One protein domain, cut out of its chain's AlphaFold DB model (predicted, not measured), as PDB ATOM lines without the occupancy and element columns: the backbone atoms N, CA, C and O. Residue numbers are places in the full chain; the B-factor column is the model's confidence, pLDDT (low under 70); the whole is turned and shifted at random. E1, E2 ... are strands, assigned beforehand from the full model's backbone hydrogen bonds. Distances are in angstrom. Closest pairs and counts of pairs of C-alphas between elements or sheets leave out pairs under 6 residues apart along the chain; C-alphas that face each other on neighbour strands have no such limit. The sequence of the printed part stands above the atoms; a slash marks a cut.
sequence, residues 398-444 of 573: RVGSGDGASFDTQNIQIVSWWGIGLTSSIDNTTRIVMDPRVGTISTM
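What this domain is: This is residues 398 to 444 of the 573 residues of an uncharacterized protein of Ensifer sp. LC14 (UniProt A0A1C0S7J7). A small three-stranded meander, E2, E3 and E4, folds back and forth at one end of a rod-shaped model, and a loop of residues 398 to 411, its start paired with E1, makes the other end. The printed part has 47 residues, with four named strands in the order E1, E2, E3, E4 and no named helix. The sheet's order is E2, E3, E4, all antiparallel. The class is all strand, with 20 of the 47 residues in named elements. The whole is loose, with a radius of gyration of the C-alphas of 12.5 A, and spans 37 by 18 by 17 A.

How they stand to each other: The inner strand E3, residues 429 to 435, forms a hairpin with the edge strand E2, residues 420 to 424, antiparallel at 159 degrees. N 422 and O 432 are within hydrogen-bond range at 2.7 A. E3 also forms a hairpin with the edge strand E4, residues 440 to 443, antiparallel at 163 degrees, with N 433 and O 442 at 2.8 A. These strands make a meander, each strand the antiparallel neighbour of the one before. E1, residues 412 to 415, pairs with no named strand, but its residues 412 to 413 pair antiparallel with residues 398 to 399. E1 is apart from E3 and E4, and only just apart from E2, their closest C-alphas being 8.2 A apart.

Where its parts are: E3 is the longest strand, 17.1 A from first to last C-alpha. E2 measures 13.4 A, E4 9.9 A and E1 9.5 A. C-alpha 412 begins E1 at (-8.936, 45.850, -25.906), and C-alpha 443 ends E4 at (-10.647, 36.010, -44.486).

The domain as a whole: The C-alphas farthest apart, those of Gly 402 and Asp 427, are 37.0 A apart. The printed part has no cut, and the three links between named strands are tight. The mean pLDDT of the printed part is 81.9, and no printed residue is under 70.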
ATOM      1  N   ARG A 398      -4.694  42.272 -23.895       74.94
ATOM      2  CA  ARG A 398      -4.408  43.272 -22.866       74.94
ATOM      3  C   ARG A 398      -5.559  44.268 -22.797       74.94
ATOM      4  O   ARG A 398      -6.278  44.475 -23.778       74.94
ATOM      5  N   VAL A 399      -5.709  44.904 -21.638       77.00
ATOM      6  CA  VAL A 399      -6.543  46.106 -21.526       77.00
ATOM      7  C   VAL A 399      -5.957  47.132 -22.485       77.00
ATOM      8  O   VAL A 399      -4.742  47.341 -22.498       77.00
ATOM      9  N   GLY A 400      -6.787  47.684 -23.361       74.81
ATOM     10  CA  GLY A 400      -6.294  48.643 -24.327       74.81
ATOM     11  C   GLY A 400      -6.026  50.018 -23.695       74.81
ATOM     12  O   GLY A 400      -6.310  50.260 -22.524       74.81
ATOM     13  N   SER A 401      -5.410  50.912 -24.463       81.94
ATOM     14  CA  SER A 401      -4.899  52.208 -24.008       81.94
ATOM     15  C   SER A 401      -5.973  53.267 -23.704       81.94
ATOM     16  O   SER A 401      -5.612  54.369 -23.296       81.94
ATOM     17  N   GLY A 402      -7.269  52.978 -23.874       80.31
ATOM     18  CA  GLY A 402      -8.346  53.917 -23.541       80.31
ATOM     19  C   GLY A 402      -9.751  53.399 -23.867       80.31
ATOM     20  O   GLY A 402      -9.914  52.335 -24.447       80.31
ATOM     21  N   ASP A 403     -10.783  54.164 -23.510       77.81
ATOM     22  CA  ASP A 403     -12.190  53.729 -23.584       77.81
ATOM     23  C   ASP A 403     -12.901  54.030 -24.935       77.81
ATOM     24  O   ASP A 403     -14.122  53.944 -25.040       77.81
ATOM     25  N   GLY A 404     -12.166  54.322 -26.020       74.75
ATOM     26  CA  GLY A 404     -12.736  54.536 -27.364       74.75
ATOM     27  C   GLY A 404     -11.817  54.056 -28.488       74.75
ATOM     28  O   GLY A 404     -10.684  54.519 -28.594       74.75
ATOM     29  N   ALA A 405     -12.290  53.125 -29.322       78.81
ATOM     30  CA  ALA A 405     -11.491  52.514 -30.383       78.81
ATOM     31  C   ALA A 405     -11.213  53.488 -31.550       78.81
ATOM     32  O   ALA A 405     -12.132  53.935 -32.235       78.81
ATOM     33  N   SER A 406      -9.936  53.782 -31.784       81.88
ATOM     34  CA  SER A 406      -9.384  54.546 -32.908       81.88
ATOM     35  C   SER A 406      -8.094  53.864 -33.397       81.88
ATOM     36  O   SER A 406      -7.729  52.803 -32.893       81.88
ATOM     37  N   PHE A 407      -7.381  54.450 -34.363       78.62
ATOM     38  CA  PHE A 407      -6.053  53.942 -34.738       78.62
ATOM     39  C   PHE A 407      -4.993  54.138 -33.631       78.62
ATOM     40  O   PHE A 407      -3.985  53.436 -33.651       78.62
ATOM     41  N   ASP A 408      -5.239  55.016 -32.646       80.31
ATOM     42  CA  ASP A 408      -4.294  55.351 -31.563       80.31
ATOM     43  C   ASP A 408      -4.719  54.819 -30.173       80.31
ATOM     44  O   ASP A 408      -3.889  54.622 -29.280       80.31
ATOM     45  N   THR A 409      -6.017  54.570 -29.959       79.25
ATOM     46  CA  THR A 409      -6.599  54.112 -28.683       79.25
ATOM     47  C   THR A 409      -7.460  52.875 -28.884       79.25
ATOM     48  O   THR A 409      -8.198  52.769 -29.853       79.25
ATOM     49  N   GLN A 410      -7.416  51.933 -27.950       87.00
ATOM     50  CA  GLN A 410      -8.158  50.675 -28.046       87.00
ATOM     51  C   GLN A 410      -8.770  50.328 -26.691       87.00
ATOM     52  O   GLN A 410      -8.104  50.519 -25.681       87.00
ATOM     53  N   ASN A 411      -9.997  49.800 -26.645       82.38
ATOM     54  CA  ASN A 411     -10.591  49.274 -25.403       82.38
ATOM     55  C   ASN A 411      -9.956  47.929 -25.018       82.38
ATOM     56  O   ASN A 411      -9.776  47.598 -23.846       82.38
ATOM     57  N   ILE A 412      -9.589  47.148 -26.033       84.25
ATOM     58  CA  ILE A 412      -8.936  45.850 -25.906       84.25
ATOM     59  C   ILE A 412      -7.792  45.832 -26.910       84.25
ATOM     60  O   ILE A 412      -8.017  45.990 -28.109       84.25
ATOM     61  N   GLN A 413      -6.568  45.634 -26.429       79.25
ATOM     62  CA  GLN A 413      -5.421  45.423 -27.301       79.25
ATOM     63  C   GLN A 413      -5.225  43.925 -27.491       79.25
ATOM     64  O   GLN A 413      -4.958  43.204 -26.529       79.25
ATOM     65  N   ILE A 414      -5.307  43.454 -28.731       81.50
ATOM     66  CA  ILE A 414      -4.858  42.104 -29.056       81.50
ATOM     67  C   ILE A 414      -3.441  42.222 -29.601       81.50
ATOM     68  O   ILE A 414      -3.222  42.748 -30.689       81.50
ATOM     69  N   VAL A 415      -2.471  41.783 -28.805       75.75
ATOM     70  CA  VAL A 415      -1.066  41.772 -29.204       75.75
ATOM     71  C   VAL A 415      -0.817  40.459 -29.919       75.75
ATOM     72  O   VAL A 415      -1.133  39.392 -29.391       75.75
ATOM     73  N   SER A 416      -0.261  40.541 -31.118       76.56
ATOM     74  CA  SER A 416       0.309  39.380 -31.777       76.56
ATOM     75  C   SER A 416       1.583  39.764 -32.506       76.56
ATOM     76  O   SER A 416       1.655  40.811 -33.149       76.56
ATOM     77  N   TRP A 417       2.583  38.893 -32.419       76.56
ATOM     78  CA  TRP A 417       3.823  39.030 -33.170       76.56
ATOM     79  C   TRP A 417       3.644  38.673 -34.659       76.56
ATOM     80  O   TRP A 417       4.355  39.230 -35.495       76.56
ATOM     81  N   TRP A 418       2.694  37.779 -34.982       80.31
ATOM     82  CA  TRP A 418       2.460  37.196 -36.321       80.31
ATOM     83  C   TRP A 418       0.962  36.971 -36.638       80.31
ATOM     84  O   TRP A 418       0.567  35.977 -37.246       80.31
ATOM     85  N   GLY A 419       0.105  37.900 -36.212       79.06
ATOM     86  CA  GLY A 419      -1.342  37.852 -36.448       79.06
ATOM     87  C   GLY A 419      -2.132  36.894 -35.544       79.06
ATOM     88  O   GLY A 419      -1.592  36.144 -34.732       79.06
ATOM     89  N   ILE A 420      -3.455  36.972 -35.626       85.62
ATOM     90  CA  ILE A 420      -4.411  36.258 -34.774       85.62
ATOM     91  C   ILE A 420      -5.307  35.423 -35.679       85.62
ATOM     92  O   ILE A 420      -6.060  35.983 -36.469       85.62
ATOM     93  N   GLY A 421      -5.245  34.098 -35.556       83.50
ATOM     94  CA  GLY A 421      -6.060  33.170 -36.340       83.50
ATOM     95  C   GLY A 421      -7.311  32.685 -35.605       83.50
ATOM     96  O   GLY A 421      -7.256  32.324 -34.432       83.50
ATOM     97  N   LEU A 422      -8.438  32.618 -36.313       86.44
ATOM     98  CA  LEU A 422      -9.664  31.954 -35.879       86.44
ATOM     99  C   LEU A 422      -9.806  30.612 -36.609       86.44
ATOM    100  O   LEU A 422     -10.087  30.560 -37.811       86.44
ATOM    101  N   THR A 423      -9.606  29.531 -35.858       83.44
ATOM    102  CA  THR A 423      -9.638  28.143 -36.334       83.44
ATOM    103  C   THR A 423     -11.018  27.524 -36.178       83.44
ATOM    104  O   THR A 423     -11.611  27.565 -35.100       83.44
ATOM    105  N   SER A 424     -11.524  26.915 -37.249       83.81
ATOM    106  CA  SER A 424     -12.722  26.082 -37.202       83.81
ATOM    107  C   SER A 424     -12.413  24.801 -36.432       83.81
ATOM    108  O   SER A 424     -11.482  24.075 -36.760       83.81
ATOM    109  N   SER A 425     -13.202  24.503 -35.403       81.50
ATOM    110  CA  SER A 425     -13.018  23.304 -34.577       81.50
ATOM    111  C   SER A 425     -13.511  22.017 -35.240       81.50
ATOM    112  O   SER A 425     -13.313  20.941 -34.689       81.50
ATOM    113  N   ILE A 426     -14.199  22.118 -36.380       89.88
ATOM    114  CA  ILE A 426     -14.707  20.957 -37.125       89.88
ATOM    115  C   ILE A 426     -13.566  20.272 -37.889       89.88
ATOM    116  O   ILE A 426     -13.559  19.055 -38.035       89.88
ATOM    117  N   ASP A 427     -12.593  21.048 -38.357       86.69
ATOM    118  CA  ASP A 427     -11.526  20.606 -39.260       86.69
ATOM    119  C   ASP A 427     -10.146  21.182 -38.896       86.69
ATOM    120  O   ASP A 427      -9.187  21.033 -39.649       86.69
ATOM    121  N   ASN A 428     -10.038  21.862 -37.753       83.56
ATOM    122  CA  ASN A 428      -8.828  22.501 -37.232       83.56
ATOM    123  C   ASN A 428      -8.118  23.453 -38.211       83.56
ATOM    124  O   ASN A 428      -6.912  23.675 -38.102       83.56
ATOM    125  N   THR A 429      -8.862  24.077 -39.127       84.75
ATOM    126  CA  THR A 429      -8.295  25.003 -40.121       84.75
ATOM    127  C   THR A 429      -8.588  26.469 -39.773       84.75
ATOM    128  O   THR A 429      -9.723  26.820 -39.449       84.75
ATOM    129  N   THR A 430      -7.574  27.347 -39.833       86.19
ATOM    130  CA  THR A 430      -7.704  28.801 -39.575       86.19
ATOM    131  C   THR A 430      -8.338  29.499 -40.765       86.19
ATOM    132  O   THR A 430      -7.768  29.450 -41.843       86.19
ATOM    133  N   ARG A 431      -9.485  30.164 -40.592       87.19
ATOM    134  CA  ARG A 431     -10.240  30.759 -41.714       87.19
ATOM    135  C   ARG A 431     -10.321  32.277 -41.693       87.19
ATOM    136  O   ARG A 431     -10.614  32.879 -42.721       87.19
ATOM    137  N   ILE A 432     -10.095  32.899 -40.547       90.38
ATOM    138  CA  ILE A 432     -10.070  34.355 -40.410       90.38
ATOM    139  C   ILE A 432      -8.794  34.696 -39.662       90.38
ATOM    140  O   ILE A 432      -8.524  34.102 -38.623       90.38
ATOM    141  N   VAL A 433      -8.010  35.618 -40.202       86.94
ATOM    142  CA  VAL A 433      -6.781  36.120 -39.601       86.94
ATOM    143  C   VAL A 433      -6.882  37.628 -39.478       86.94
ATOM    144  O   VAL A 433      -7.221  38.316 -40.434       86.94
ATOM    145  N   MET A 434      -6.579  38.148 -38.301       88.62
ATOM    146  CA  MET A 434      -6.421  39.579 -38.076       88.62
ATOM    147  C   MET A 434      -4.954  39.822 -37.756       88.62
ATOM    148  O   MET A 434      -4.455  39.250 -36.789       88.62
ATOM    149  N   ASP A 435      -4.251  40.625 -38.552       85.62
ATOM    150  CA  ASP A 435      -2.902  41.076 -38.213       85.62
ATOM    151  C   ASP A 435      -2.971  42.494 -37.636       85.62
ATOM    152  O   ASP A 435      -3.004  43.476 -38.387       85.62
ATOM    153  N   PRO A 436      -2.999  42.624 -36.299       78.56
ATOM    154  CA  PRO A 436      -3.109  43.920 -35.651       78.56
ATOM    155  C   PRO A 436      -1.825  44.745 -35.788       78.56
ATOM    156  O   PRO A 436      -1.867  45.949 -35.561       78.56
ATOM    157  N   ARG A 437      -0.685  44.143 -36.164       81.56
ATOM    158  CA  ARG A 437       0.582  44.868 -36.324       81.56
ATOM    159  C   ARG A 437       0.561  45.782 -37.543       81.56
ATOM    160  O   ARG A 437       1.155  46.855 -37.514       81.56
ATOM    161  N   VAL A 438      -0.095  45.340 -38.611       80.12
ATOM    162  CA  VAL A 438      -0.198  46.077 -39.880       80.12
ATOM    163  C   VAL A 438      -1.634  46.488 -40.216       80.12
ATOM    164  O   VAL A 438      -1.867  47.091 -41.257       80.12
ATOM    165  N   GLY A 439      -2.599  46.177 -39.343       77.31
ATOM    166  CA  GLY A 439      -3.998  46.586 -39.475       77.31
ATOM    167  C   GLY A 439      -4.781  45.826 -40.547       77.31
ATOM    168  O   GLY A 439      -5.736  46.366 -41.098       77.31
ATOM    169  N   THR A 440      -4.390  44.590 -40.876       80.06
ATOM    170  CA  THR A 440      -5.053  43.816 -41.936       80.06
ATOM    171  C   THR A 440      -6.054  42.813 -41.370       80.06
ATOM    172  O   THR A 440      -5.811  42.152 -40.360       80.06
ATOM    173  N   ILE A 441      -7.195  42.676 -42.048       86.56
ATOM    174  CA  ILE A 441      -8.172  41.616 -41.794       86.56
ATOM    175  C   ILE A 441      -8.215  40.736 -43.038       86.56
ATOM    176  O   ILE A 441      -8.587  41.184 -44.118       86.56
ATOM    177  N   SER A 442      -7.820  39.480 -42.867       83.12
ATOM    178  CA  SER A 442      -7.752  38.468 -43.915       83.12
ATOM    179  C   SER A 442      -8.787  37.383 -43.643       83.12
ATOM    180  O   SER A 442      -8.796  36.773 -42.577       83.12
ATOM    181  N   THR A 443      -9.663  37.096 -44.601       85.81
ATOM    182  CA  THR A 443     -10.647  36.010 -44.486       85.81
ATOM    183  C   THR A 443     -10.485  35.042 -45.650       85.81
ATOM    184  O   THR A 443     -10.385  35.470 -46.793       85.81
ATOM    185  N   MET A 444     -10.494  33.733 -45.378       78.94
ATOM    186  CA  MET A 444     -10.531  32.698 -46.424       78.94
ATOM    187  C   MET A 444     -11.893  32.637 -47.133       78.94
ATOM    188  O   MET A 444     -11.990  32.107 -48.234       78.94
TER     189      MET A 444